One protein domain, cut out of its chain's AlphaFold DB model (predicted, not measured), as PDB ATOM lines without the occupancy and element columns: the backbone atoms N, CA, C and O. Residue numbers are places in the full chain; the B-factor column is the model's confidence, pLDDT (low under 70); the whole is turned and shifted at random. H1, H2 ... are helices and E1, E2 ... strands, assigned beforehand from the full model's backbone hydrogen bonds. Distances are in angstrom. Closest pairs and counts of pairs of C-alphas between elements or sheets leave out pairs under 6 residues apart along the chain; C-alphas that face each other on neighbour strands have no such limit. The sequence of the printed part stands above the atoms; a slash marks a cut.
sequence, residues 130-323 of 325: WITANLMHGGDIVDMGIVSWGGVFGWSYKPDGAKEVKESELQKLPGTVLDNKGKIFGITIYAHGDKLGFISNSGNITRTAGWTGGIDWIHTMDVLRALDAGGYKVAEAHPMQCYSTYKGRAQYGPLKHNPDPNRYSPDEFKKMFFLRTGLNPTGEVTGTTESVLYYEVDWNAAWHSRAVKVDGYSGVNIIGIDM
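What this domain is: This is residues 130 to 323 of the 325 residues of an uncharacterized protein of Lentisphaeria bacterium (UniProt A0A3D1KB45). Two lobes sit end to end: a larger one, a twisted six-strand sheet with H1 and H4 over one face and H2 alongside H1, and a smaller one, a three-strand sheet with H3 over it. The short hairpin E6 and E7 lies between the lobes, and the hairpin E2 and E3 lies off the larger sheet's other face. The 194 printed residues include four named helices and thirteen named strands, in the order E1 E2 E3 E4 H1 E5 E6 E7 H2 E8 E9 H3 E10 E11 H4 E12 E13, class mixed. The mixed sheet runs E4 E1 E5 E13 E8 E12, the antiparallel one E9 E11 E10; the whole is compact, radius of gyration of the C-alphas 17.0 A, yet elongated, spanning 58 by 37 by 33 A.

Where its parts are: Find C-alpha 130 at (110.641, 99.980, 163.857), where E1 begins, residues 130 to 134. Read on through E2, 145 to 148, E3, 151 to 155, E4, 163 to 167, H1, 173 to 179, E5, 184 to 190, 17.4 A long, E6, 198 to 200, E7, 217 to 219, H2, 220 to 230, 15.5 A, and E8, 234 to 239. E9, 247 to 256, runs 26.6 A from (137.252, 97.871, 153.111); then come H3, 266 to 277, 16.1 A, E10, 283 to 286, E11, 290 to 298, 26.3 A, H4, 299 to 304, E12, 307 to 310, and E13, 318 to 322, ending at (119.345, 103.474, 165.255).

How they stand to each other: In the large sheet, look for N 132 and O 165 of parallel E1 and E4, 2.9 A, and N 189 and O 319 of antiparallel E5 and E13, 2.8 A. E4, H1, E5 and E9, H3, E10 are split strand-helix-strand units, each with another strand between its two in the sheet and a right-handed crossover. H1, height 8.9 A, and H4, 9.1 A, are on the same face. H1 and H2 touch at Pro 174 and Val 223, closest C-alphas 5.1 A apart, the same way at a shallow tilt of 3 degrees. H2 and H3 only just touch, only at their ends, with 3 pairs of C-alphas within 8 A, the closest Met 221 and Thr 277, 6.6 A. H3 is on the small sheet, height 10.4 A; there N 252 of E9 and O 293 of E11 are 2.8 A apart. In each helix every O i to N i+4 pair is within hydrogen-bond range.

The domain as a whole: The farthest C-alphas, Gly 161 and Thr 288, are 59.1 A apart. The printed part has no cut; the link from E6 to E7 is long. Look for pLDDT under 70 at residues 136 to 157, 202 to 216, 259 to 262 and 312 to 323.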
ATOM      1  N   TRP A 130     109.464 100.837 163.908       90.75
ATOM      2  CA  TRP A 130     110.641  99.980 163.857       90.75
ATOM      3  C   TRP A 130     110.507  98.989 162.705       90.75
ATOM      4  O   TRP A 130     109.577  98.181 162.692       90.75
ATOM      5  N   ILE A 131     111.415  99.042 161.732       90.75
ATOM      6  CA  ILE A 131     111.408  98.090 160.617       90.75
ATOM      7  C   ILE A 131     112.232  96.862 161.001       90.75
ATOM      8  O   ILE A 131     113.423  96.977 161.278       90.75
ATOM      9  N   THR A 132     111.631  95.680 160.946       87.31
ATOM     10  CA  THR A 132     112.311  94.402 161.176       87.31
ATOM     11  C   THR A 132     112.329  93.602 159.879       87.31
ATOM     12  O   THR A 132     111.283  93.201 159.381       87.31
ATOM     13  N   ALA A 133     113.512  93.342 159.327       83.25
ATOM     14  CA  ALA A 133     113.687  92.623 158.071       83.25
ATOM     15  C   ALA A 133     114.413  91.283 158.277       83.25
ATOM     16  O   ALA A 133     115.645  91.245 158.298       83.25
ATOM     17  N   ASN A 134     113.670  90.177 158.429       74.12
ATOM     18  CA  ASN A 134     114.232  88.823 158.572       74.12
ATOM     19  C   ASN A 134     114.344  88.115 157.237       74.12
ATOM     20  O   ASN A 134     113.498  87.314 156.827       74.12
ATOM     21  N   LEU A 135     115.444  88.391 156.567       71.19
ATOM     22  CA  LEU A 135     115.617  87.961 155.199       71.19
ATOM     23  C   LEU A 135     116.193  86.545 155.140       71.19
ATOM     24  O   LEU A 135     116.114  85.938 154.089       71.19
ATOM     25  N   MET A 136     116.694  85.971 156.243       65.25
ATOM     26  CA  MET A 136     117.253  84.609 156.242       65.25
ATOM     27  C   MET A 136     116.247  83.497 156.571       65.25
ATOM     28  O   MET A 136     116.410  82.388 156.071       65.25
ATOM     29  N   HIS A 137     115.222  83.748 157.396       54.03
ATOM     30  CA  HIS A 137     114.266  82.706 157.822       54.03
ATOM     31  C   HIS A 137     112.802  82.980 157.427       54.03
ATOM     32  O   HIS A 137     111.939  82.160 157.733       54.03
ATOM     33  N   GLY A 138     112.500  84.099 156.753       45.38
ATOM     34  CA  GLY A 138     111.132  84.429 156.330       45.38
ATOM     35  C   GLY A 138     110.152  84.655 157.495       45.38
ATOM     36  O   GLY A 138     109.023  84.178 157.429       45.38
ATOM     37  N   GLY A 139     110.575  85.345 158.565       47.03
ATOM     38  CA  GLY A 139     109.792  85.495 159.808       47.03
ATOM     39  C   GLY A 139     110.219  86.656 160.725       47.03
ATOM     40  O   GLY A 139     110.692  87.670 160.246       47.03
ATOM     41  N   ASP A 140     110.053  86.542 162.045       42.38
ATOM     42  CA  ASP A 140     110.399  87.598 163.024       42.38
ATOM     43  C   ASP A 140     111.853  87.536 163.515       42.38
ATOM     44  O   ASP A 140     112.422  86.450 163.571       42.38
ATOM     45  N   ILE A 141     112.467  88.684 163.856       48.16
ATOM     46  CA  ILE A 141     113.798  88.782 164.523       48.16
ATOM     47  C   ILE A 141     113.692  89.338 165.949       48.16
ATOM     48  O   ILE A 141     114.678  89.300 166.686       48.16
ATOM     49  N   VAL A 142     112.545  89.880 166.363       42.81
ATOM     50  CA  VAL A 142     112.397  90.366 167.743       42.81
ATOM     51  C   VAL A 142     112.497  89.155 168.664       42.81
ATOM     52  O   VAL A 142     111.838  88.145 168.430       42.81
ATOM     53  N   ASP A 143     113.397  89.228 169.643       41.62
ATOM     54  CA  ASP A 143     113.737  88.129 170.550       41.62
ATOM     55  C   ASP A 143     114.397  86.907 169.878       41.62
ATOM     56  O   ASP A 143     114.264  85.770 170.337       41.62
ATOM     57  N   MET A 144     115.176  87.119 168.812       45.47
ATOM     58  CA  MET A 144     116.184  86.146 168.384       45.47
ATOM     59  C   MET A 144     117.567  86.579 168.865       45.47
ATOM     60  O   MET A 144     118.037  87.679 168.566       45.47
ATOM     61  N   GLY A 145     118.249  85.681 169.580       44.66
ATOM     62  CA  GLY A 145     119.657  85.863 169.904       44.66
ATOM     63  C   GLY A 145     120.453  86.108 168.622       44.66
ATOM     64  O   GLY A 145     120.359  85.341 167.667       44.66
ATOM     65  N   ILE A 146     121.233  87.182 168.591       53.25
ATOM     66  CA  ILE A 146     122.168  87.494 167.515       53.25
ATOM     67  C   ILE A 146     123.241  86.405 167.523       53.25
ATOM     68  O   ILE A 146     124.133  86.426 168.369       53.25
ATOM     69  N   VAL A 147     123.140  85.413 166.639       47.41
ATOM     70  CA  VAL A 147     124.046  84.253 166.644       47.41
ATOM     71  C   VAL A 147     125.239  84.494 165.717       47.41
ATOM     72  O   VAL A 147     125.075  84.873 164.557       47.41
ATOM     73  N   SER A 148     126.447  84.232 166.216       44.38
ATOM     74  CA  SER A 148     127.667  84.067 165.413       44.38
ATOM     75  C   SER A 148     128.183  82.623 165.531       44.38
ATOM     76  O   SER A 148     127.668  81.831 166.318       44.38
ATOM     77  N   TRP A 149     129.240  82.267 164.790       37.09
ATOM     78  CA  TRP A 149     129.907  80.952 164.849       37.09
ATOM     79  C   TRP A 149     130.393  80.550 166.264       37.09
ATOM     80  O   TRP A 149     130.733  79.390 166.476       37.09
ATOM     81  N   GLY A 150     130.406  81.481 167.230       34.56
ATOM     82  CA  GLY A 150     130.752  81.255 168.640       34.56
ATOM     83  C   GLY A 150     129.582  81.260 169.641       34.56
ATOM     84  O   GLY A 150     129.846  81.184 170.838       34.56
ATOM     85  N   GLY A 151     128.320  81.363 169.198       40.00
ATOM     86  CA  GLY A 151     127.130  81.421 170.069       40.00
ATOM     87  C   GLY A 151     126.324  82.726 169.960       40.00
ATOM     88  O   GLY A 151     126.537  83.519 169.042       40.00
ATOM     89  N   VAL A 152     125.369  82.934 170.878       47.62
ATOM     90  CA  VAL A 152     124.555  84.166 170.966       47.62
ATOM     91  C   VAL A 152     125.412  85.307 171.521       47.62
ATOM     92  O   VAL A 152     125.928  85.206 172.631       47.62
ATOM     93  N   PHE A 153     125.559  86.383 170.752       45.72
ATOM     94  CA  PHE A 153     126.403  87.543 171.057       45.72
ATOM     95  C   PHE A 153     125.607  88.762 171.558       45.72
ATOM     96  O   PHE A 153     126.180  89.704 172.096       45.72
ATOM     97  N   GLY A 154     124.284  88.759 171.399       51.25
ATOM     98  CA  GLY A 154     123.409  89.856 171.810       51.25
ATOM     99  C   GLY A 154     121.957  89.589 171.429       51.25
ATOM    100  O   GLY A 154     121.628  88.483 171.002       51.25
ATOM    101  N   TRP A 155     121.107  90.605 171.547       53.25
ATOM    102  CA  TRP A 155     119.708  90.573 171.110       53.25
ATOM    103  C   TRP A 155     119.459  91.753 170.177       53.25
ATOM    104  O   TRP A 155     120.025  92.828 170.384       53.25
ATOM    105  N   SER A 156     118.653  91.549 169.135       59.62
ATOM    106  CA  SER A 156     118.095  92.675 168.388       59.62
ATOM    107  C   SER A 156     117.310  93.555 169.367       59.62
ATOM    108  O   SER A 156     116.630  93.052 170.261       59.62
ATOM    109  N   TYR A 157     117.449  94.870 169.243       63.69
ATOM    110  CA  TYR A 157     116.739  95.816 170.097       63.69
ATOM    111  C   TYR A 157     115.556  96.394 169.325       63.69
ATOM    112  O   TYR A 157     115.680  96.682 168.142       63.69
ATOM    113  N   LYS A 158     114.417  96.559 169.994       75.69
ATOM    114  CA  LYS A 158     113.279  97.373 169.561       75.69
ATOM    115  C   LYS A 158     112.681  97.978 170.831       75.69
ATOM    116  O   LYS A 158     112.443  97.216 171.769       75.69
ATOM    117  N   PRO A 159     112.403  99.291 170.892       74.62
ATOM    118  CA  PRO A 159     111.740  99.865 172.055       74.62
ATOM    119  C   PRO A 159     110.390  99.193 172.320       74.62
ATOM    120  O   PRO A 159     109.649  98.845 171.387       74.62
ATOM    121  N   ASP A 160     110.053  99.032 173.597       77.31
ATOM    122  CA  ASP A 160     108.731  98.544 173.979       77.31
ATOM    123  C   ASP A 160     107.643  99.500 173.460       77.31
ATOM    124  O   ASP A 160     107.832 100.717 173.392       77.31
ATOM    125  N   GLY A 161     106.531  98.935 172.992       83.25
ATOM    126  CA  GLY A 161     105.450  99.682 172.343       83.25
ATOM    127  C   GLY A 161     105.773 100.282 170.962       83.25
ATOM    128  O   GLY A 161     104.878 100.861 170.351       83.25
ATOM    129  N   ALA A 162     106.994 100.156 170.424       86.31
ATOM    130  CA  ALA A 162     107.278 100.616 169.060       86.31
ATOM    131  C   ALA A 162     106.479  99.812 168.024       86.31
ATOM    132  O   ALA A 162     106.438  98.572 168.094       86.31
ATOM    133  N   LYS A 163     105.881 100.519 167.056       93.25
ATOM    134  CA  LYS A 163     105.123  99.929 165.950       93.25
ATOM    135  C   LYS A 163     106.063  99.176 165.033       93.25
ATOM    136  O   LYS A 163     106.938  99.762 164.406       93.25
ATOM    137  N   GLU A 164     105.869  97.872 164.941       91.25
ATOM    138  CA  GLU A 164     106.727  97.033 164.124       91.25
ATOM    139  C   GLU A 164     106.198  96.913 162.692       91.25
ATOM    140  O   GLU A 164     105.044  96.547 162.468       91.25
ATOM    141  N   VAL A 165     107.070  97.179 161.722       92.19
ATOM    142  CA  VAL A 165     106.839  96.909 160.301       92.19
ATOM    143  C   VAL A 165     107.781  95.790 159.876       92.19
ATOM    144  O   VAL A 165     108.999  95.954 159.869       92.19
ATOM    145  N   LYS A 166     107.211  94.638 159.532       89.38
ATOM    146  CA  LYS A 166     107.967  93.434 159.176       89.38
ATOM    147  C   LYS A 166     108.165  93.365 157.671       89.38
ATOM    148  O   LYS A 166     107.197  93.479 156.924       89.38
ATOM    149  N   GLU A 167     109.398  93.129 157.244       87.12
ATOM    150  CA  GLU A 167     109.743  92.873 155.850       87.12
ATOM    151  C   GLU A 167     110.377  91.487 155.702       87.12
ATOM    152  O   GLU A 167     111.414  91.186 156.294       87.12
ATOM    153  N   SER A 168     109.763  90.632 154.893       78.75
ATOM    154  CA  SER A 168     110.261  89.283 154.604       78.75
ATOM    155  C   SER A 168     110.776  89.142 153.171       78.75
ATOM    156  O   SER A 168     111.482  88.183 152.858       78.75
ATOM    157  N   GLU A 169     110.477  90.106 152.300       81.69
ATOM    158  CA  GLU A 169     110.898  90.131 150.911       81.69
ATOM    159  C   GLU A 169     112.041  91.128 150.713       81.69
ATOM    160  O   GLU A 169     111.877  92.348 150.701       81.69
ATOM    161  N   LEU A 170     113.233  90.586 150.469       80.44
ATOM    162  CA  LEU A 170     114.472  91.344 150.303       80.44
ATOM    163  C   LEU A 170     114.364  92.508 149.300       80.44
ATOM    164  O   LEU A 170     114.890  93.586 149.556       80.44
ATOM    165  N   GLN A 171     113.655  92.315 148.183       84.00
ATOM    166  CA  GLN A 171     113.475  93.343 147.148       84.00
ATOM    167  C   GLN A 171     112.556  94.492 147.571       84.00
ATOM    168  O   GLN A 171     112.660  95.589 147.023       84.00
ATOM    169  N   LYS A 172     111.649  94.254 148.523       88.62
ATOM    170  CA  LYS A 172     110.708  95.267 149.008       88.62
ATOM    171  C   LYS A 172     111.317  96.154 150.085       88.62
ATOM    172  O   LYS A 172     110.869  97.285 150.227       88.62
ATOM    173  N   LEU A 173     112.395  95.720 150.745       89.38
ATOM    174  CA  LEU A 173     113.021  96.457 151.847       89.38
ATOM    175  C   LEU A 173     113.314  97.942 151.542       89.38
ATOM    176  O   LEU A 173     112.910  98.782 152.348       89.38
ATOM    177  N   PRO A 174     113.941  98.328 150.409       92.12
ATOM    178  CA  PRO A 174     114.123  99.748 150.098       92.12
ATOM    179  C   PRO A 174     112.793 100.506 149.938       92.12
ATOM    180  O   PRO A 174     112.698 101.662 150.339       92.12
ATOM    181  N   GLY A 175     111.762  99.857 149.388       93.69
ATOM    182  CA  GLY A 175     110.407 100.406 149.288       93.69
ATOM    183  C   GLY A 175     109.762 100.591 150.661       93.69
ATOM    184  O   GLY A 175     109.293 101.678 150.966       93.69
ATOM    185  N   THR A 176     109.863  99.594 151.537       94.38
ATOM    186  CA  THR A 176     109.346  99.641 152.913       94.38
ATOM    187  C   THR A 176     109.964 100.782 153.728       94.38
ATOM    188  O   THR A 176     109.270 101.437 154.509       94.38
ATOM    189  N   VAL A 177     111.246 101.097 153.505       94.38
ATOM    190  CA  VAL A 177     111.894 102.289 154.080       94.38
ATOM    191  C   VAL A 177     111.255 103.588 153.569       94.38
ATOM    192  O   VAL A 177     111.009 104.508 154.352       94.38
ATOM    193  N   LEU A 178     110.976 103.676 152.267       93.88
ATOM    194  CA  LEU A 178     110.373 104.860 151.648       93.88
ATOM    195  C   LEU A 178     108.906 105.050 152.053       93.88
ATOM    196  O   LEU A 178     108.502 106.175 152.345       93.88
ATOM    197  N   ASP A 179     108.133 103.969 152.138       95.12
ATOM    198  CA  ASP A 179     106.714 103.992 152.513       95.12
ATOM    199  C   ASP A 179     106.502 104.480 153.956       95.12
ATOM    200  O   ASP A 179     105.459 105.041 154.294       95.12
ATOM    201  N   ASN A 180     107.523 104.329 154.804       93.69
ATOM    202  CA  ASN A 180     107.517 104.777 156.195       93.69
ATOM    203  C   ASN A 180     108.289 106.086 156.413       93.69
ATOM    204  O   ASN A 180     108.663 106.392 157.545       93.69
ATOM    205  N   LYS A 181     108.541 106.877 155.360       90.31
ATOM    206  CA  LYS A 181     109.266 108.157 155.438       90.31
ATOM    207  C   LYS A 181     108.777 109.055 156.589       90.31
ATOM    208  O   LYS A 181     107.587 109.325 156.714       90.31
ATOM    209  N   GLY A 182     109.720 109.551 157.393       86.75
ATOM    210  CA  GLY A 182     109.479 110.427 158.546       86.75
ATOM    211  C   GLY A 182     108.976 109.717 159.809       86.75
ATOM    212  O   GLY A 182     108.849 110.362 160.841       86.75
ATOM    213  N   LYS A 183     108.705 108.408 159.747       91.81
ATOM    214  CA  LYS A 183     108.100 107.640 160.849       91.81
ATOM    215  C   LYS A 183     109.062 106.639 161.478       91.81
ATOM    216  O   LYS A 183     108.796 106.143 162.570       91.81
ATOM    217  N   ILE A 184     110.170 106.336 160.799       90.75
ATOM    218  CA  ILE A 184     111.133 105.322 161.232       90.75
ATOM    219  C   ILE A 184     111.955 105.841 162.413       90.75
ATOM    220  O   ILE A 184     112.691 106.820 162.292       90.75
ATOM    221  N   PHE A 185     111.853 105.129 163.530       87.38
ATOM    222  CA  PHE A 185     112.695 105.263 164.710       87.38
ATOM    223  C   PHE A 185     113.924 104.342 164.651       87.38
ATOM    224  O   PHE A 185     114.996 104.711 165.115       87.38
ATOM    225  N   GLY A 186     113.807 103.172 164.017       87.50
ATOM    226  CA  GLY A 186     114.945 102.277 163.811       87.50
ATOM    227  C   GLY A 186     114.668 101.150 162.825       87.50
ATOM    228  O   GLY A 186     113.534 100.936 162.390       87.50
ATOM    229  N   ILE A 187     115.731 100.454 162.427       87.12
ATOM    230  CA  ILE A 187     115.687  99.335 161.482       87.12
ATOM    231  C   ILE A 187     116.582  98.209 161.999       87.12
ATOM    232  O   ILE A 187     117.703  98.443 162.440       87.12
ATOM    233  N   THR A 188     116.124  96.967 161.902       85.94
ATOM    234  CA  THR A 188     116.935  95.763 162.098       85.94
ATOM    235  C   THR A 188     116.841  94.888 160.858       85.94
ATOM    236  O   THR A 188     115.750  94.487 160.474       85.94
ATOM    237  N   ILE A 189     117.971  94.561 160.235       83.56
ATOM    238  CA  ILE A 189     118.042  93.682 159.060       83.56
ATOM    239  C   ILE A 189     118.851  92.445 159.430       83.56
ATOM    240  O   ILE A 189     119.987  92.580 159.869       83.56
ATOM    241  N   TYR A 190     118.303  91.250 159.213       79.25
ATOM    242  CA  TYR A 190     119.018  89.979 159.341       79.25
ATOM    243  C   TYR A 190     119.176  89.334 157.968       79.25
ATOM    244  O   TYR A 190     118.194  88.899 157.365       79.25
ATOM    245  N   ALA A 191     120.405  89.297 157.461       77.56
ATOM    246  CA  ALA A 191     120.700  88.858 156.103       77.56
ATOM    247  C   ALA A 191     122.158  88.412 155.943       77.56
ATOM    248  O   ALA A 191     123.032  88.760 156.739       77.56
ATOM    249  N   HIS A 192     122.443  87.678 154.871       79.06
ATOM    250  CA  HIS A 192     123.813  87.448 154.432       79.06
ATOM    251  C   HIS A 192     124.342  88.641 153.642       79.06
ATOM    252  O   HIS A 192     123.576  89.446 153.118       79.06
ATOM    253  N   GLY A 193     125.664  88.706 153.493       81.38
ATOM    254  CA  GLY A 193     126.258  89.483 152.418       81.38
ATOM    255  C   GLY A 193     127.729  89.220 152.201       81.38
ATOM    256  O   GLY A 193     128.318  88.304 152.780       81.38
ATOM    257  N   ASP A 194     128.310  90.021 151.319       84.06
ATOM    258  CA  ASP A 194     129.653  89.801 150.811       84.06
ATOM    259  C   ASP A 194     130.472  91.082 150.659       84.06
ATOM    260  O   ASP A 194     129.999  92.201 150.845       84.06
ATOM    261  N   LYS A 195     131.746  90.895 150.300       89.56
ATOM    262  CA  LYS A 195     132.730  91.970 150.135       89.56
ATOM    263  C   LYS A 195     132.306  93.044 149.139       89.56
ATOM    264  O   LYS A 195     132.815  94.151 149.224       89.56
ATOM    265  N   LEU A 196     131.408  92.753 148.202       89.75
ATOM    266  CA  LEU A 196     130.917  93.733 147.238       89.75
ATOM    267  C   LEU A 196     129.659  94.457 147.716       89.75
ATOM    268  O   LEU A 196     129.131  95.230 146.936       89.75
ATOM    269  N   GLY A 197     129.195  94.241 148.951       88.62
ATOM    270  CA  GLY A 197     128.068  94.977 149.529       88.62
ATOM    271  C   GLY A 197     126.698  94.442 149.118       88.62
ATOM    272  O   GLY A 197     125.690  95.125 149.297       88.62
ATOM    273  N   PHE A 198     126.632  93.233 148.558       87.00
ATOM    274  CA  PHE A 198     125.356  92.579 148.283       87.00
ATOM    275  C   PHE A 198     124.782  91.986 149.565       87.00
ATOM    276  O   PHE A 198     125.523  91.488 150.410       87.00
ATOM    277  N   ILE A 199     123.462  92.054 149.684       84.00
ATOM    278  CA  ILE A 199     122.661  91.515 150.777       84.00
ATOM    279  C   ILE A 199     121.773  90.428 150.182       84.00
ATOM    280  O   ILE A 199     121.145  90.691 149.161       84.00
ATOM    281  N   SER A 200     121.694  89.246 150.791       78.56
ATOM    282  CA  SER A 200     120.890  88.119 150.295       78.56
ATOM    283  C   SER A 200     120.165  87.363 151.410       78.56
ATOM    284  O   SER A 200     120.527  87.438 152.587       78.56
ATOM    285  N   ASN A 201     119.156  86.588 151.013       72.25
ATOM    286  CA  ASN A 201     118.452  85.642 151.887       72.25
ATOM    287  C   ASN A 201     119.136  84.266 151.989       72.25
ATOM    288  O   ASN A 201     118.768  83.452 152.830       72.25
ATOM    289  N   SER A 202     120.131  83.995 151.142       65.19
ATOM    290  CA  SER A 202     120.814  82.707 151.049       65.19
ATOM    291  C   SER A 202     122.329  82.869 151.210       65.19
ATOM    292  O   SER A 202     122.922  83.853 150.760       65.19
ATOM    293  N   GLY A 203     122.976  81.894 151.862       55.22
ATOM    294  CA  GLY A 203     124.434  81.892 152.055       55.22
ATOM    295  C   GLY A 203     125.224  81.686 150.755       55.22
ATOM    296  O   GLY A 203     126.400  82.034 150.681       55.22
ATOM    297  N   ASN A 204     124.566  81.165 149.714       54.59
ATOM    298  CA  ASN A 204     125.088  81.095 148.356       54.59
ATOM    299  C   ASN A 204     124.449  82.207 147.535       54.59
ATOM    300  O   ASN A 204     123.393  82.001 146.948       54.59
ATOM    301  N   ILE A 205     125.103  83.366 147.479       56.53
ATOM    302  CA  ILE A 205     124.634  84.498 146.677       56.53
ATOM    303  C   ILE A 205     124.792  84.148 145.193       56.53
ATOM    304  O   ILE A 205     125.789  84.485 144.546       56.53
ATOM    305  N   THR A 206     123.813  83.437 144.640       52.56
ATOM    306  CA  THR A 206     123.690  83.215 143.207       52.56
ATOM    307  C   THR A 206     123.191  84.503 142.593       52.56
ATOM    308  O   THR A 206     122.002  84.719 142.456       52.56
ATOM    309  N   ARG A 207     124.110  85.394 142.213       59.19
ATOM    310  CA  ARG A 207     123.783  86.672 141.561       59.19
ATOM    311  C   ARG A 207     123.315  86.482 140.109       59.19
ATOM    312  O   ARG A 207     123.841  87.094 139.179       59.19
ATOM    313  N   THR A 208     122.348  85.592 139.900       51.28
ATOM    314  CA  THR A 208     121.604  85.399 138.657       51.28
ATOM    315  C   THR A 208     120.634  86.556 138.500       51.28
ATOM    316  O   THR A 208     119.518  86.533 139.003       51.28
ATOM    317  N   ALA A 209     121.071  87.616 137.831       49.66
ATOM    318  CA  ALA A 209     120.143  88.614 137.335       49.66
ATOM    319  C   ALA A 209     119.562  88.107 136.023       49.66
ATOM    320  O   ALA A 209     120.237  88.101 134.995       49.66
ATOM    321  N   GLY A 210     118.323  87.640 136.090       41.97
ATOM    322  CA  GLY A 210     117.659  87.021 134.967       41.97
ATOM    323  C   GLY A 210     116.166  87.212 134.942       41.97
ATOM    324  O   GLY A 210     115.511  87.221 135.983       41.97
ATOM    325  N   TRP A 211     115.638  87.359 133.729       38.41
ATOM    326  CA  TRP A 211     114.232  87.642 133.443       38.41
ATOM    327  C   TRP A 211     113.278  86.531 133.934       38.41
ATOM    328  O   TRP A 211     112.080  86.773 134.047       38.41
ATOM    329  N   THR A 212     113.786  85.342 134.295       37.22
ATOM    330  CA  THR A 212     112.976  84.212 134.791       37.22
ATOM    331  C   THR A 212     112.827  84.119 136.318       37.22
ATOM    332  O   THR A 212     112.551  83.040 136.832       37.22
ATOM    333  N   GLY A 213     112.922  85.236 137.047       43.19
ATOM    334  CA  GLY A 213     112.206  85.364 138.324       43.19
ATOM    335  C   GLY A 213     112.941  84.882 139.575       43.19
ATOM    336  O   GLY A 213     112.559  83.896 140.198       43.19
ATOM    337  N   GLY A 214     113.921  85.675 140.005       48.81
ATOM    338  CA  GLY A 214     114.401  85.663 141.381       48.81
ATOM    339  C   GLY A 214     115.693  86.449 141.524       48.81
ATOM    340  O   GLY A 214     116.763  85.858 141.503       48.81
ATOM    341  N   ILE A 215     115.610  87.778 141.654       54.75
ATOM    342  CA  ILE A 215     116.727  88.515 142.249       54.75
ATOM    343  C   ILE A 215     116.627  88.246 143.754       54.75
ATOM    344  O   ILE A 215     115.750  88.761 144.444       54.75
ATOM    345  N   ASP A 216     117.500  87.390 144.249       67.38
ATOM    346  CA  ASP A 216     117.662  86.970 145.645       67.38
ATOM    347  C   ASP A 216     118.661  87.860 146.405       67.38
ATOM    348  O   ASP A 216     119.124  87.512 147.494       67.38
ATOM    349  N   TRP A 217     118.973  89.031 145.839       78.50
ATOM    350  CA  TRP A 217     119.891  90.008 146.412       78.50
ATOM    351  C   TRP A 217     119.425  91.465 146.255       78.50
ATOM    352  O   TRP A 217     118.911  91.859 145.211       78.50
ATOM    353  N   ILE A 218     119.687  92.305 147.251       86.00
ATOM    354  CA  ILE A 218     119.795  93.767 147.074       86.00
ATOM    355  C   ILE A 218     121.243  94.176 147.340       86.00
ATOM    356  O   ILE A 218     122.103  93.341 147.613       86.00
ATOM    357  N   HIS A 219     121.539  95.460 147.261       89.50
ATOM    358  CA  HIS A 219     122.814  96.015 147.675       89.50
ATOM    359  C   HIS A 219     122.620  96.911 148.897       89.50
ATOM    360  O   HIS A 219     121.608  97.600 149.007       89.50
ATOM    361  N   THR A 220     123.612  96.995 149.783       88.69
ATOM    362  CA  THR A 220     123.580  97.890 150.954       88.69
ATOM    363  C   THR A 220     123.255  99.335 150.558       88.69
ATOM    364  O   THR A 220     122.460 100.004 151.212       88.69
ATOM    365  N   MET A 221     123.795  99.793 149.424       90.69
ATOM    366  CA  MET A 221     123.493 101.120 148.866       90.69
ATOM    367  C   MET A 221     122.014 101.350 148.532       90.69
ATOM    368  O   MET A 221     121.603 102.503 148.523       90.69
ATOM    369  N   ASP A 222     121.213 100.316 148.271       91.56
ATOM    370  CA  ASP A 222     119.780 100.488 148.009       91.56
ATOM    371  C   ASP A 222     119.048 100.924 149.282       91.56
ATOM    372  O   ASP A 222     118.260 101.868 149.250       91.56
ATOM    373  N   VAL A 223     119.382 100.302 150.418       89.69
ATOM    374  CA  VAL A 223     118.863 100.685 151.741       89.69
ATOM    375  C   VAL A 223     119.372 102.073 152.124       89.69
ATOM    376  O   VAL A 223     118.582 102.938 152.491       89.69
ATOM    377  N   LEU A 224     120.677 102.328 151.979       89.88
ATOM    378  CA  LEU A 224     121.268 103.628 152.319       89.88
ATOM    379  C   LEU A 224     120.682 104.773 151.485       89.88
ATOM    380  O   LEU A 224     120.384 105.833 152.021       89.88
ATOM    381  N   ARG A 225     120.462 104.565 150.183       91.25
ATOM    382  CA  ARG A 225     119.830 105.573 149.321       91.25
ATOM    383  C   ARG A 225     118.354 105.771 149.650       91.25
ATOM    384  O   ARG A 225     117.869 106.893 149.532       91.25
ATOM    385  N   ALA A 226     117.639 104.724 150.065       92.25
ATOM    386  CA  ALA A 226     116.267 104.863 150.548       92.25
ATOM    387  C   ALA A 226     116.215 105.718 151.825       92.25
ATOM    388  O   ALA A 226     115.355 106.589 151.948       92.25
ATOM    389  N   LEU A 227     117.187 105.540 152.727       89.38
ATOM    390  CA  LEU A 227     117.352 106.391 153.904       89.38
ATOM    391  C   LEU A 227     117.658 107.847 153.526       89.38
ATOM    392  O   LEU A 227     116.991 108.757 154.022       89.38
ATOM    393  N   ASP A 228     118.588 108.062 152.593       89.06
ATOM    394  CA  ASP A 228     118.929 109.396 152.087       89.06
ATOM    395  C   ASP A 228     117.696 110.095 151.479       89.06
ATOM    396  O   ASP A 228     117.403 111.248 151.791       89.06
ATOM    397  N   ALA A 229     116.927 109.391 150.641       89.62
ATOM    398  CA  ALA A 229     115.703 109.909 150.019       89.62
ATOM    399  C   ALA A 229     114.570 110.155 151.037       89.62
ATOM    400  O   ALA A 229     113.728 111.054 150.870       89.62
ATOM    401  N   GLY A 230     114.562 109.374 152.118       83.25
ATOM    402  CA  GLY A 230     113.720 109.587 153.287       83.25
ATOM    403  C   GLY A 230     114.107 110.824 154.103       83.25
ATOM    404  O   GLY A 230     113.280 111.310 154.870       83.25
ATOM    405  N   GLY A 231     115.305 111.381 153.894       81.69
ATOM    406  CA  GLY A 231     115.841 112.490 154.683       81.69
ATOM    407  C   GLY A 231     116.289 112.068 156.082       81.69
ATOM    408  O   GLY A 231     116.353 112.904 156.982       81.69
ATOM    409  N   TYR A 232     116.565 110.778 156.286       81.75
ATOM    410  CA  TYR A 232     116.952 110.252 157.589       81.75
ATOM    411  C   TYR A 232     118.387 110.630 157.942       81.75
ATOM    412  O   TYR A 232     119.298 110.522 157.121       81.75
ATOM    413  N   LYS A 233     118.592 111.029 159.199       74.50
ATOM    414  CA  LYS A 233     119.918 111.195 159.796       74.50
ATOM    415  C   LYS A 233     120.177 110.000 160.701       74.50
ATOM    416  O   LYS A 233     119.571 109.901 161.766       74.50
ATOM    417  N   VAL A 234     121.055 109.102 160.259       80.75
ATOM    418  CA  VAL A 234     121.381 107.895 161.019       80.75
ATOM    419  C   VAL A 234     122.228 108.286 162.217       80.75
ATOM    420  O   VAL A 234     123.162 109.083 162.123       80.75
ATOM    421  N   ALA A 235     121.881 107.744 163.365       72.69
ATOM    422  CA  ALA A 235     122.493 108.114 164.613       72.69
ATOM    423  C   ALA A 235     123.555 107.099 165.016       72.69
ATOM    424  O   ALA A 235     124.739 107.427 165.090       72.69
ATOM    425  N   GLU A 236     123.151 105.839 165.123       75.56
ATOM    426  CA  GLU A 236     124.068 104.713 165.145       75.56
ATOM    427  C   GLU A 236     123.748 103.774 163.996       75.56
ATOM    428  O   GLU A 236     122.601 103.414 163.739       75.56
ATOM    429  N   ALA A 237     124.788 103.330 163.312       82.75
ATOM    430  CA  ALA A 237     124.715 102.142 162.498       82.75
ATOM    431  C   ALA A 237     125.534 101.050 163.180       82.75
ATOM    432  O   ALA A 237     126.706 101.234 163.505       82.75
ATOM    433  N   HIS A 238     124.928  99.879 163.297       80.06
ATOM    434  CA  HIS A 238     125.536  98.639 163.755       80.06
ATOM    435  C   HIS A 238     125.601  97.636 162.595       80.06
ATOM    436  O   HIS A 238     124.900  96.618 162.613       80.06
ATOM    437  N   PRO A 239     126.369  97.925 161.524       77.19
ATOM    438  CA  PRO A 239     126.551  97.035 160.386       77.19
ATOM    439  C   PRO A 239     127.459  95.873 160.796       77.19
ATOM    440  O   PRO A 239     128.681  95.903 160.633       77.19
ATOM    441  N   MET A 240     126.853  94.845 161.380       71.31
ATOM    442  CA  MET A 240     127.559  93.636 161.794       71.31
ATOM    443  C   MET A 240     127.390  92.496 160.787       71.31
ATOM    444  O   MET A 240     128.107  91.505 160.878       71.31
ATOM    445  N   GLN A 241     126.492  92.653 159.804       73.25
ATOM    446  CA  GLN A 241     126.287  91.740 158.681       73.25
ATOM    447  C   GLN A 241     127.611  91.440 157.975       73.25
ATOM    448  O   GLN A 241     128.419  92.354 157.778       73.25
ATOM    449  N   CYS A 242     127.836  90.186 157.565       75.50
ATOM    450  CA  CYS A 242     129.040  89.765 156.848       75.50
ATOM    451  C   CYS A 242     129.463  90.809 155.802       75.50
ATOM    452  O   CYS A 242     128.719  91.096 154.865       75.50
ATOM    453  N   TYR A 243     130.664  91.366 155.992       80.44
ATOM    454  CA  TYR A 243     131.305  92.344 155.105       80.44
ATOM    455  C   TYR A 243     130.594  93.701 154.928       80.44
ATOM    456  O   TYR A 243     131.019  94.497 154.095       80.44
ATOM    457  N   SER A 244     129.583  94.025 155.735       82.75
ATOM    458  CA  SER A 244     128.848  95.300 155.640       82.75
ATOM    459  C   SER A 244     129.685  96.549 155.961       82.75
ATOM    460  O   SER A 244     129.330  97.645 155.534       82.75
ATOM    461  N   THR A 245     130.829  96.386 156.631       87.56
ATOM    462  CA  THR A 245     131.868  97.419 156.832       87.56
ATOM    463  C   THR A 245     133.171  97.109 156.099       87.56
ATOM    464  O   THR A 245     134.220  97.663 156.424       87.56
ATOM    465  N   TYR A 246     133.141  96.201 155.121       90.19
ATOM    466  CA  TYR A 246     134.351  95.773 154.432       90.19
ATOM    467  C   TYR A 246     135.032  96.932 153.697       90.19
ATOM    468  O   TYR A 246     134.390  97.750 153.032       90.19
ATOM    469  N   LYS A 247     136.362  96.954 153.808       93.19
ATOM    470  CA  LYS A 247     137.252  97.871 153.111       93.19
ATOM    471  C   LYS A 247     138.399  97.088 152.489       93.19
ATOM    472  O   LYS A 247     139.054  96.295 153.168       93.19
ATOM    473  N   GLY A 248     138.651  97.337 151.212       94.75
ATOM    474  CA  GLY A 248     139.753  96.755 150.455       94.75
ATOM    475  C   GLY A 248     139.297  96.067 149.176       94.75
ATOM    476  O   GLY A 248     138.230  96.355 148.631       94.75
ATOM    477  N   ARG A 249     140.127  95.140 148.696       95.25
ATOM    478  CA  ARG A 249     139.945  94.522 147.385       95.25
ATOM    479  C   ARG A 249     138.885  93.424 147.393       95.25
ATOM    480  O   ARG A 249     139.033  92.385 148.040       95.25
ATOM    481  N   ALA A 250     137.860  93.610 146.576       93.81
ATOM    482  CA  ALA A 250     136.828  92.625 146.296       93.81
ATOM    483  C   ALA A 250     136.897  92.166 144.834       93.81
ATOM    484  O   ALA A 250     137.416  92.871 143.967       93.81
ATOM    485  N   GLN A 251     136.377  90.973 144.552       91.69
ATOM    486  CA  GLN A 251     136.308  90.445 143.193       91.69
ATOM    487  C   GLN A 251     134.912  89.924 142.880       91.69
ATOM    488  O   GLN A 251     134.221  89.424 143.769       91.69
ATOM    489  N   TYR A 252     134.530  90.005 141.610       86.88
ATOM    490  CA  TYR A 252     133.317  89.402 141.086       86.88
ATOM    491  C   TYR A 252     133.618  88.563 139.849       86.88
ATOM    492  O   TYR A 252     134.276  89.026 138.920       86.88
ATOM    493  N   GLY A 253     133.114  87.335 139.837       81.00
ATOM    494  CA  GLY A 253     133.265  86.411 138.723       81.00
ATOM    495  C   GLY A 253     133.496  84.967 139.177       81.00
ATOM    496  O   GLY A 253     133.496  84.693 140.380       81.00
ATOM    497  N   PRO A 254     133.701  84.049 138.219       85.31
ATOM    498  CA  PRO A 254     133.812  84.323 136.782       85.31
ATOM    499  C   PRO A 254     132.478  84.726 136.124       85.31
ATOM    500  O   PRO A 254     131.427  84.144 136.392       85.31
ATOM    501  N   LEU A 255     132.529  85.737 135.255       84.56
ATOM    502  CA  LEU A 255     131.429  86.204 134.409       84.56
ATOM    503  C   LEU A 255     131.598  85.676 132.989       84.56
ATOM    504  O   LEU A 255     132.628  85.915 132.366       84.56
ATOM    505  N   LYS A 256     130.578  85.003 132.455       83.50
ATOM    506  CA  LYS A 256     130.612  84.446 131.096       83.50
ATOM    507  C   LYS A 256     130.452  85.543 130.043       83.50
ATOM    508  O   LYS A 256     129.608  86.417 130.196       83.50
ATOM    509  N   HIS A 257     131.217  85.460 128.952       81.00
ATOM    510  CA  HIS A 257     131.103  86.386 127.812       81.00
ATOM    511  C   HIS A 257     129.829  86.176 126.990       81.00
ATOM    512  O   HIS A 257     129.278  87.134 126.465       81.00
ATOM    513  N   ASN A 258     129.355  84.929 126.904       78.94
ATOM    514  CA  ASN A 258     128.062  84.578 126.319       78.94
ATOM    515  C   ASN A 258     127.145  84.044 127.431       78.94
ATOM    516  O   ASN A 258     127.038  82.823 127.605       78.94
ATOM    517  N   PRO A 259     126.614  84.926 128.294       66.94
ATOM    518  CA  PRO A 259     125.759  84.499 129.386       66.94
ATOM    519  C   PRO A 259     124.408  83.992 128.851       66.94
ATOM    520  O   PRO A 259     123.887  84.484 127.857       66.94
ATOM    521  N   ASP A 260     123.828  83.003 129.535       65.56
ATOM    522  CA  ASP A 260     122.386  82.720 129.458       65.56
ATOM    523  C   ASP A 260     121.606  84.020 129.776       65.56
ATOM    524  O   ASP A 260     122.137  84.839 130.535       65.56
ATOM    525  N   PRO A 261     120.374  84.230 129.266       62.84
ATOM    526  CA  PRO A 261     119.520  85.379 129.611       62.84
ATOM    527  C   PRO A 261     119.379  85.681 131.115       62.84
ATOM    528  O   PRO A 261     118.867  86.741 131.473       62.84
ATOM    529  N   ASN A 262     119.822  84.774 131.993       61.31
ATOM    530  CA  ASN A 262     119.801  84.938 133.437       61.31
ATOM    531  C   ASN A 262     121.114  85.334 134.134       61.31
ATOM    532  O   ASN A 262     121.214  85.229 135.363       61.31
ATOM    533  N   ARG A 263     122.144  85.758 133.395       70.06
ATOM    534  CA  ARG A 263     123.405  86.233 133.983       70.06
ATOM    535  C   ARG A 263     123.900  87.494 133.294       70.06
ATOM    536  O   ARG A 263     123.793  87.632 132.086       70.06
ATOM    537  N   TYR A 264     124.532  88.371 134.065       76.75
ATOM    538  CA  TYR A 264     125.239  89.510 133.493       76.75
ATOM    539  C   TYR A 264     126.480  89.063 132.715       76.75
ATOM    540  O   TYR A 264     127.286  88.270 133.213       76.75
ATOM    541  N   SER A 265     126.675  89.647 131.538       85.06
ATOM    542  CA  SER A 265     127.994  89.767 130.916       85.06
ATOM    543  C   SER A 265     128.904  90.681 131.758       85.06
ATOM    544  O   SER A 265     128.412  91.435 132.611       85.06
ATOM    545  N   PRO A 266     130.233  90.668 131.536       87.44
ATOM    546  CA  PRO A 266     131.150  91.595 132.201       87.44
ATOM    547  C   PRO A 266     130.716  93.059 132.104       87.44
ATOM    548  O   PRO A 266     130.700  93.758 133.114       87.44
ATOM    549  N   ASP A 267     130.301  93.515 130.925       88.88
ATOM    550  CA  ASP A 267     129.958  94.921 130.706       88.88
ATOM    551  C   ASP A 267     128.614  95.310 131.331       88.88
ATOM    552  O   ASP A 267     128.486  96.393 131.910       88.88
ATOM    553  N   GLU A 268     127.626  94.411 131.306       87.62
ATOM    554  CA  GLU A 268     126.357  94.632 132.004       87.62
ATOM    555  C   GLU A 268     126.560  94.713 133.517       87.62
ATOM    556  O   GLU A 268     125.993  95.600 134.161       87.62
ATOM    557  N   PHE A 269     127.408  93.847 134.085       87.81
ATOM    558  CA  PHE A 269     127.721  93.910 135.509       87.81
ATOM    559  C   PHE A 269     128.456  95.205 135.862       87.81
ATOM    560  O   PHE A 269     128.063  95.865 136.821       87.81
ATOM    561  N   LYS A 270     129.471  95.612 135.079       91.56
ATOM    562  CA  LYS A 270     130.185  96.888 135.280       91.56
ATOM    563  C   LYS A 270     129.201  98.058 135.320       91.56
ATOM    564  O   LYS A 270     129.237  98.853 136.257       91.56
ATOM    565  N   LYS A 271     128.287  98.129 134.347       91.19
ATOM    566  CA  LYS A 271     127.275  99.190 134.263       91.19
ATOM    567  C   LYS A 271     126.307  99.156 135.445       91.19
ATOM    568  O   LYS A 271     126.066 100.193 136.059       91.19
ATOM    569  N   MET A 272     125.762  97.986 135.777       89.06
ATOM    570  CA  MET A 272     124.844  97.820 136.907       89.06
ATOM    571  C   MET A 272     125.512  98.217 138.226       89.06
ATOM    572  O   MET A 272     124.950  99.002 138.990       89.06
ATOM    573  N   PHE A 273     126.728  97.725 138.468       91.12
ATOM    574  CA  PHE A 273     127.463  97.994 139.695       91.12
ATOM    575  C   PHE A 273     127.832  99.475 139.811       91.12
ATOM    576  O   PHE A 273     127.602 100.065 140.864       91.12
ATOM    577  N   PHE A 274     128.287 100.108 138.726       94.38
ATOM    578  CA  PHE A 274     128.565 101.546 138.701       94.38
ATOM    579  C   PHE A 274     127.317 102.385 139.006       94.38
ATOM    580  O   PHE A 274     127.371 103.285 139.838       94.38
ATOM    581  N   LEU A 275     126.162 102.079 138.409       90.56
ATOM    582  CA  LEU A 275     124.921 102.814 138.697       90.56
ATOM    583  C   LEU A 275     124.508 102.703 140.176       90.56
ATOM    584  O   LEU A 275     123.961 103.643 140.767       90.56
ATOM    585  N   ARG A 276     124.791 101.556 140.799       88.88
ATOM    586  CA  ARG A 276     124.411 101.282 142.186       88.88
ATOM    587  C   ARG A 276     125.397 101.838 143.213       88.88
ATOM    588  O   ARG A 276     124.971 102.289 144.271       88.88
ATOM    589  N   THR A 277     126.691 101.841 142.904       92.00
ATOM    590  CA  THR A 277     127.756 102.146 143.879       92.00
ATOM    591  C   THR A 277     128.608 103.356 143.512       92.00
ATOM    592  O   THR A 277     129.256 103.927 144.381       92.00
ATOM    593  N   GLY A 278     128.607 103.766 142.244       93.19
ATOM    594  CA  GLY A 278     129.536 104.752 141.689       93.19
ATOM    595  C   GLY A 278     130.942 104.202 141.427       93.19
ATOM    596  O   GLY A 278     131.818 104.961 141.018       93.19
ATOM    597  N   LEU A 279     131.182 102.906 141.650       94.62
ATOM    598  CA  LEU A 279     132.508 102.303 141.530       94.62
ATOM    599  C   LEU A 279     132.738 101.706 140.142       94.62
ATOM    600  O   LEU A 279     131.907 100.969 139.609       94.62
ATOM    601  N   ASN A 280     133.919 101.980 139.593       96.38
ATOM    602  CA  ASN A 280     134.452 101.297 138.418       96.38
ATOM    603  C   ASN A 280     135.396 100.164 138.852       96.38
ATOM    604  O   ASN A 280     136.000 100.258 139.925       96.38
ATOM    605  N   PRO A 281     135.545  99.098 138.045       96.19
ATOM    606  CA  PRO A 281     136.528  98.064 138.333       96.19
ATOM    607  C   PRO A 281     137.945  98.651 138.308       96.19
ATOM    608  O   PRO A 281     138.287  99.450 137.437       96.19
ATOM    609  N   THR A 282     138.780  98.228 139.251       97.25
ATOM    610  CA  THR A 282     140.212  98.561 139.305       97.25
ATOM    611  C   THR A 282     141.069  97.588 138.502       97.25
ATOM    612  O   THR A 282     142.235  97.866 138.231       97.25
ATOM    613  N   GLY A 283     140.495  96.459 138.085       95.19
ATOM    614  CA  GLY A 283     141.129  95.520 137.173       95.19
ATOM    615  C   GLY A 283     140.153  94.483 136.636       95.19
ATOM    616  O   GLY A 283     139.087  94.246 137.207       95.19
ATOM    617  N   GLU A 284     140.546  93.840 135.546       95.31
ATOM    618  CA  GLU A 284     139.804  92.770 134.888       95.31
ATOM    619  C   GLU A 284     140.800  91.722 134.383       95.31
ATOM    620  O   GLU A 284     141.817  92.059 133.777       95.31
ATOM    621  N   VAL A 285     140.533  90.452 134.677       94.94
ATOM    622  CA  VAL A 285     141.262  89.314 134.109       94.94
ATOM    623  C   VAL A 285     140.318  88.611 133.151       94.94
ATOM    624  O   VAL A 285     139.351  87.990 133.589       94.94
ATOM    625  N   THR A 286     140.609  88.712 131.857       93.06
ATOM    626  CA  THR A 286     139.780  88.177 130.771       93.06
ATOM    627  C   THR A 286     140.421  86.927 130.178       93.06
ATOM    628  O   THR A 286     141.525  86.977 129.635       93.06
ATOM    629  N   GLY A 287     139.728  85.795 130.292       88.56
ATOM    630  CA  GLY A 287     140.034  84.552 129.588       88.56
ATOM    631  C   GLY A 287     139.299  84.457 128.248       88.56
ATOM    632  O   GLY A 287     138.732  85.426 127.757       88.56
ATOM    633  N   THR A 288     139.270  83.273 127.638       85.94
ATOM    634  CA  THR A 288     138.576  83.065 126.353       85.94
ATOM    635  C   THR A 288     137.052  83.097 126.494       85.94
ATOM    636  O   THR A 288     136.359  83.643 125.637       85.94
ATOM    637  N   THR A 289     136.516  82.543 127.582       85.50
ATOM    638  CA  THR A 289     135.067  82.391 127.802       85.50
ATOM    639  C   THR A 289     134.526  83.206 128.971       85.50
ATOM    640  O   THR A 289     133.310  83.384 129.073       85.50
ATOM    641  N   GLU A 290     135.399  83.663 129.870       89.00
ATOM    642  CA  GLU A 290     135.016  84.249 131.152       89.00
ATOM    643  C   GLU A 290     135.950  85.389 131.572       89.00
ATOM    644  O   GLU A 290     137.129  85.387 131.221       89.00
ATOM    645  N   SER A 291     135.431  86.322 132.371       89.69
ATOM    646  CA  SER A 291     136.192  87.413 132.987       89.69
ATOM    647  C   SER A 291     135.973  87.488 134.499       89.69
ATOM    648  O   SER A 291     134.889  87.192 135.002       89.69
ATOM    649  N   VAL A 292     136.995  87.920 135.235       91.69
ATOM    650  CA  VAL A 292     136.916  88.249 136.667       91.69
ATOM    651  C   VAL A 292     137.209  89.732 136.843       91.69
ATOM    652  O   VAL A 292     138.244  90.220 136.392       91.69
ATOM    653  N   LEU A 293     136.308  90.438 137.519       94.12
ATOM    654  CA  LEU A 293     136.404  91.867 137.803       94.12
ATOM    655  C   LEU A 293     136.909  92.091 139.226       94.12
ATOM    656  O   LEU A 293     136.520  91.370 140.143       94.12
ATOM    657  N   TYR A 294     137.729  93.117 139.421       96.38
ATOM    658  CA  TYR A 294     138.251  93.526 140.721       96.38
ATOM    659  C   TYR A 294     137.816  94.949 141.043       96.38
ATOM    660  O   TYR A 294     137.795  95.803 140.162       96.38
ATOM    661  N   TYR A 295     137.500  95.195 142.308       96.62
ATOM    662  CA  TYR A 295     137.050  96.483 142.815       96.62
ATOM    663  C   TYR A 295     137.791  96.814 144.103       96.62
ATOM    664  O   TYR A 295     138.026  95.932 144.930       96.62
ATOM    665  N   GLU A 296     138.100  98.091 144.289       96.94
ATOM    666  CA  GLU A 296     138.436  98.635 145.603       96.94
ATOM    667  C   GLU A 296     137.161  99.214 146.205       96.94
ATOM    668  O   GLU A 296     136.514 100.067 145.594       96.94
ATOM    669  N   VAL A 297     136.771  98.711 147.374       95.19
ATOM    670  CA  VAL A 297     135.539  99.122 148.052       95.19
ATOM    671  C   VAL A 297     135.847  99.677 149.438       95.19
ATOM    672  O   VAL A 297     136.810  99.265 150.089       95.19
ATOM    673  N   ASP A 298     135.006 100.599 149.900       94.44
ATOM    674  CA  ASP A 298     135.056 101.146 151.257       94.44
ATOM    675  C   ASP A 298     133.627 101.351 151.785       94.44
ATOM    676  O   ASP A 298     133.082 102.456 151.791       94.44
ATOM    677  N   TRP A 299     132.982 100.251 152.190       91.62
ATOM    678  CA  TRP A 299     131.630 100.309 152.761       91.62
ATOM    679  C   TRP A 299     131.629 100.943 154.147       91.62
ATOM    680  O   TRP A 299     130.645 101.565 154.541       91.62
ATOM    681  N   ASN A 300     132.753 100.854 154.860       89.38
ATOM    682  CA  ASN A 300     132.947 101.561 156.115       89.38
ATOM    683  C   ASN A 300     132.777 103.078 155.923       89.38
ATOM    684  O   ASN A 300     131.984 103.692 156.638       89.38
ATOM    685  N   ALA A 301     133.422 103.668 154.912       90.00
ATOM    686  CA  ALA A 301     133.242 105.082 154.585       90.00
ATOM    687  C   ALA A 301     131.796 105.419 154.171       90.00
ATOM    688  O   ALA A 301     131.283 106.474 154.546       90.00
ATOM    689  N   ALA A 302     131.115 104.523 153.446       89.88
ATOM    690  CA  ALA A 302     129.720 104.725 153.037       89.88
ATOM    691  C   ALA A 302     128.738 104.813 154.224       89.88
ATOM    692  O   ALA A 302     127.758 105.560 154.147       89.88
ATOM    693  N   TRP A 303     129.006 104.082 155.314       87.94
ATOM    694  CA  TRP A 303     128.256 104.187 156.570       87.94
ATOM    695  C   TRP A 303     128.599 105.461 157.343       87.94
ATOM    696  O   TRP A 303     127.693 106.189 157.740       87.94
ATOM    697  N   HIS A 304     129.887 105.780 157.496       86.75
ATOM    698  CA  HIS A 304     130.325 106.981 158.221       86.75
ATOM    699  C   HIS A 304     129.889 108.289 157.551       86.75
ATOM    700  O   HIS A 304     129.795 109.317 158.211       86.75
ATOM    701  N   SER A 305     129.585 108.275 156.250       87.62
ATOM    702  CA  SER A 305     129.018 109.450 155.584       87.62
ATOM    703  C   SER A 305     127.542 109.699 155.928       87.62
ATOM    704  O   SER A 305     126.991 110.702 155.482       87.62
ATOM    705  N   ARG A 306     126.873 108.771 156.628       84.31
ATOM    706  CA  ARG A 306     125.427 108.808 156.920       84.31
ATOM    707  C   ARG A 306     125.099 108.687 158.400       84.31
ATOM    708  O   ARG A 306     124.070 109.210 158.820       84.31
ATOM    709  N   ALA A 307     125.943 107.993 159.157       82.38
ATOM    710  CA  ALA A 307     125.754 107.729 160.572       82.38
ATOM    711  C   ALA A 307     126.739 108.523 161.431       82.38
ATOM    712  O   ALA A 307     127.919 108.616 161.093       82.38
ATOM    713  N   VAL A 308     126.257 109.058 162.557       73.38
ATOM    714  CA  VAL A 308     127.107 109.744 163.547       73.38
ATOM    715  C   VAL A 308     128.092 108.761 164.180       73.38
ATOM    716  O   VAL A 308     129.271 109.074 164.341       73.38
ATOM    717  N   LYS A 309     127.616 107.556 164.496       76.00
ATOM    718  CA  LYS A 309     128.414 106.466 165.049       76.00
ATOM    719  C   LYS A 309     128.252 105.211 164.204       76.00
ATOM    720  O   LYS A 309     127.148 104.890 163.765       76.00
ATOM    721  N   VAL A 310     129.347 104.491 163.991       78.50
ATOM    722  CA  VAL A 310     129.344 103.216 163.271       78.50
ATOM    723  C   VAL A 310     130.136 102.193 164.075       78.50
ATOM    724  O   VAL A 310     131.364 102.229 164.080       78.50
ATOM    725  N   ASP A 311     129.431 101.252 164.698       73.31
ATOM    726  CA  ASP A 311     130.028 100.165 165.476       73.31
ATOM    727  C   ASP A 311     129.769  98.832 164.752       73.31
ATOM    728  O   ASP A 311     128.757  98.161 164.943       73.31
ATOM    729  N   GLY A 312     130.672  98.458 163.843       61.69
ATOM    730  CA  GLY A 312     130.571  97.216 163.069       61.69
ATOM    731  C   GLY A 312     131.587  96.161 163.508       61.69
ATOM    732  O   GLY A 312     132.745  96.484 163.767       61.69
ATOM    733  N   TYR A 313     131.186  94.887 163.513       56.59
ATOM    734  CA  TYR A 313     132.093  93.746 163.686       56.59
ATOM    735  C   TYR A 313     131.855  92.710 162.585       56.59
ATOM    736  O   TYR A 313     130.719  92.464 162.189       56.59
ATOM    737  N   SER A 314     132.915  92.086 162.068       50.84
ATOM    738  CA  SER A 314     132.781  91.053 161.036       50.84
ATOM    739  C   SER A 314     132.338  89.717 161.638       50.84
ATOM    740  O   SER A 314     132.934  89.274 162.619       50.84
ATOM    741  N   GLY A 315     131.386  89.026 161.004       44.34
ATOM    742  CA  GLY A 315     131.009  87.650 161.372       44.34
ATOM    743  C   GLY A 315     129.671  87.513 162.103       44.34
ATOM    744  O   GLY A 315     129.395  86.464 162.686       44.34
ATOM    745  N   VAL A 316     128.843  88.553 162.064       53.78
ATOM    746  CA  VAL A 316     127.435  88.535 162.474       53.78
ATOM    747  C   VAL A 316     126.589  88.775 161.210       53.78
ATOM    748  O   VAL A 316     127.117  89.158 160.173       53.78
ATOM    749  N   ASN A 317     125.291  88.478 161.211       52.62
ATOM    750  CA  ASN A 317     124.419  88.666 160.035       52.62
ATOM    751  C   ASN A 317     123.351  89.745 160.261       52.62
ATOM    752  O   ASN A 317     122.295  89.692 159.647       52.62
ATOM    753  N   ILE A 318     123.610  90.713 161.149       56.91
ATOM    754  CA  ILE A 318     122.649  91.758 161.533       56.91
ATOM    755  C   ILE A 318     123.162  93.150 161.180       56.91
ATOM    756  O   ILE A 318     124.316  93.473 161.439       56.91
ATOM    757  N   ILE A 319     122.282  93.984 160.634       63.41
ATOM    758  CA  ILE A 319     122.441  95.435 160.587       63.41
ATOM    759  C   ILE A 319     121.410  96.035 161.537       63.41
ATOM    760  O   ILE A 319     120.211  95.929 161.287       63.41
ATOM    761  N   GLY A 320     121.878  96.662 162.612       62.62
ATOM    762  CA  GLY A 320     121.061  97.576 163.406       62.62
ATOM    763  C   GLY A 320     121.223  98.993 162.869       62.62
ATOM    764  O   GLY A 320     122.334  99.409 162.557       62.62
ATOM    765  N   ILE A 321     120.133  99.732 162.735       65.00
ATOM    766  CA  ILE A 321     120.158 101.155 162.416       65.00
ATOM    767  C   ILE A 321     119.311 101.837 163.467       65.00
ATOM    768  O   ILE A 321     118.090 101.682 163.488       65.00
ATOM    769  N   ASP A 322     119.987 102.578 164.327       56.69
ATOM    770  CA  ASP A 322     119.345 103.474 165.255       56.69
ATOM    771  C   ASP A 322     119.339 104.868 164.638       56.69
ATOM    772  O   ASP A 322     120.373 105.428 164.256       56.69
ATOM    773  N   MET A 323     118.149 105.425 164.495       68.69
ATOM    774  CA  MET A 323     117.991 106.801 164.047       68.69
ATOM    775  C   MET A 323     117.958 107.772 165.250       68.69
ATOM    776  O   MET A 323     117.969 108.988 165.070       68.69
TER     777      MET A 323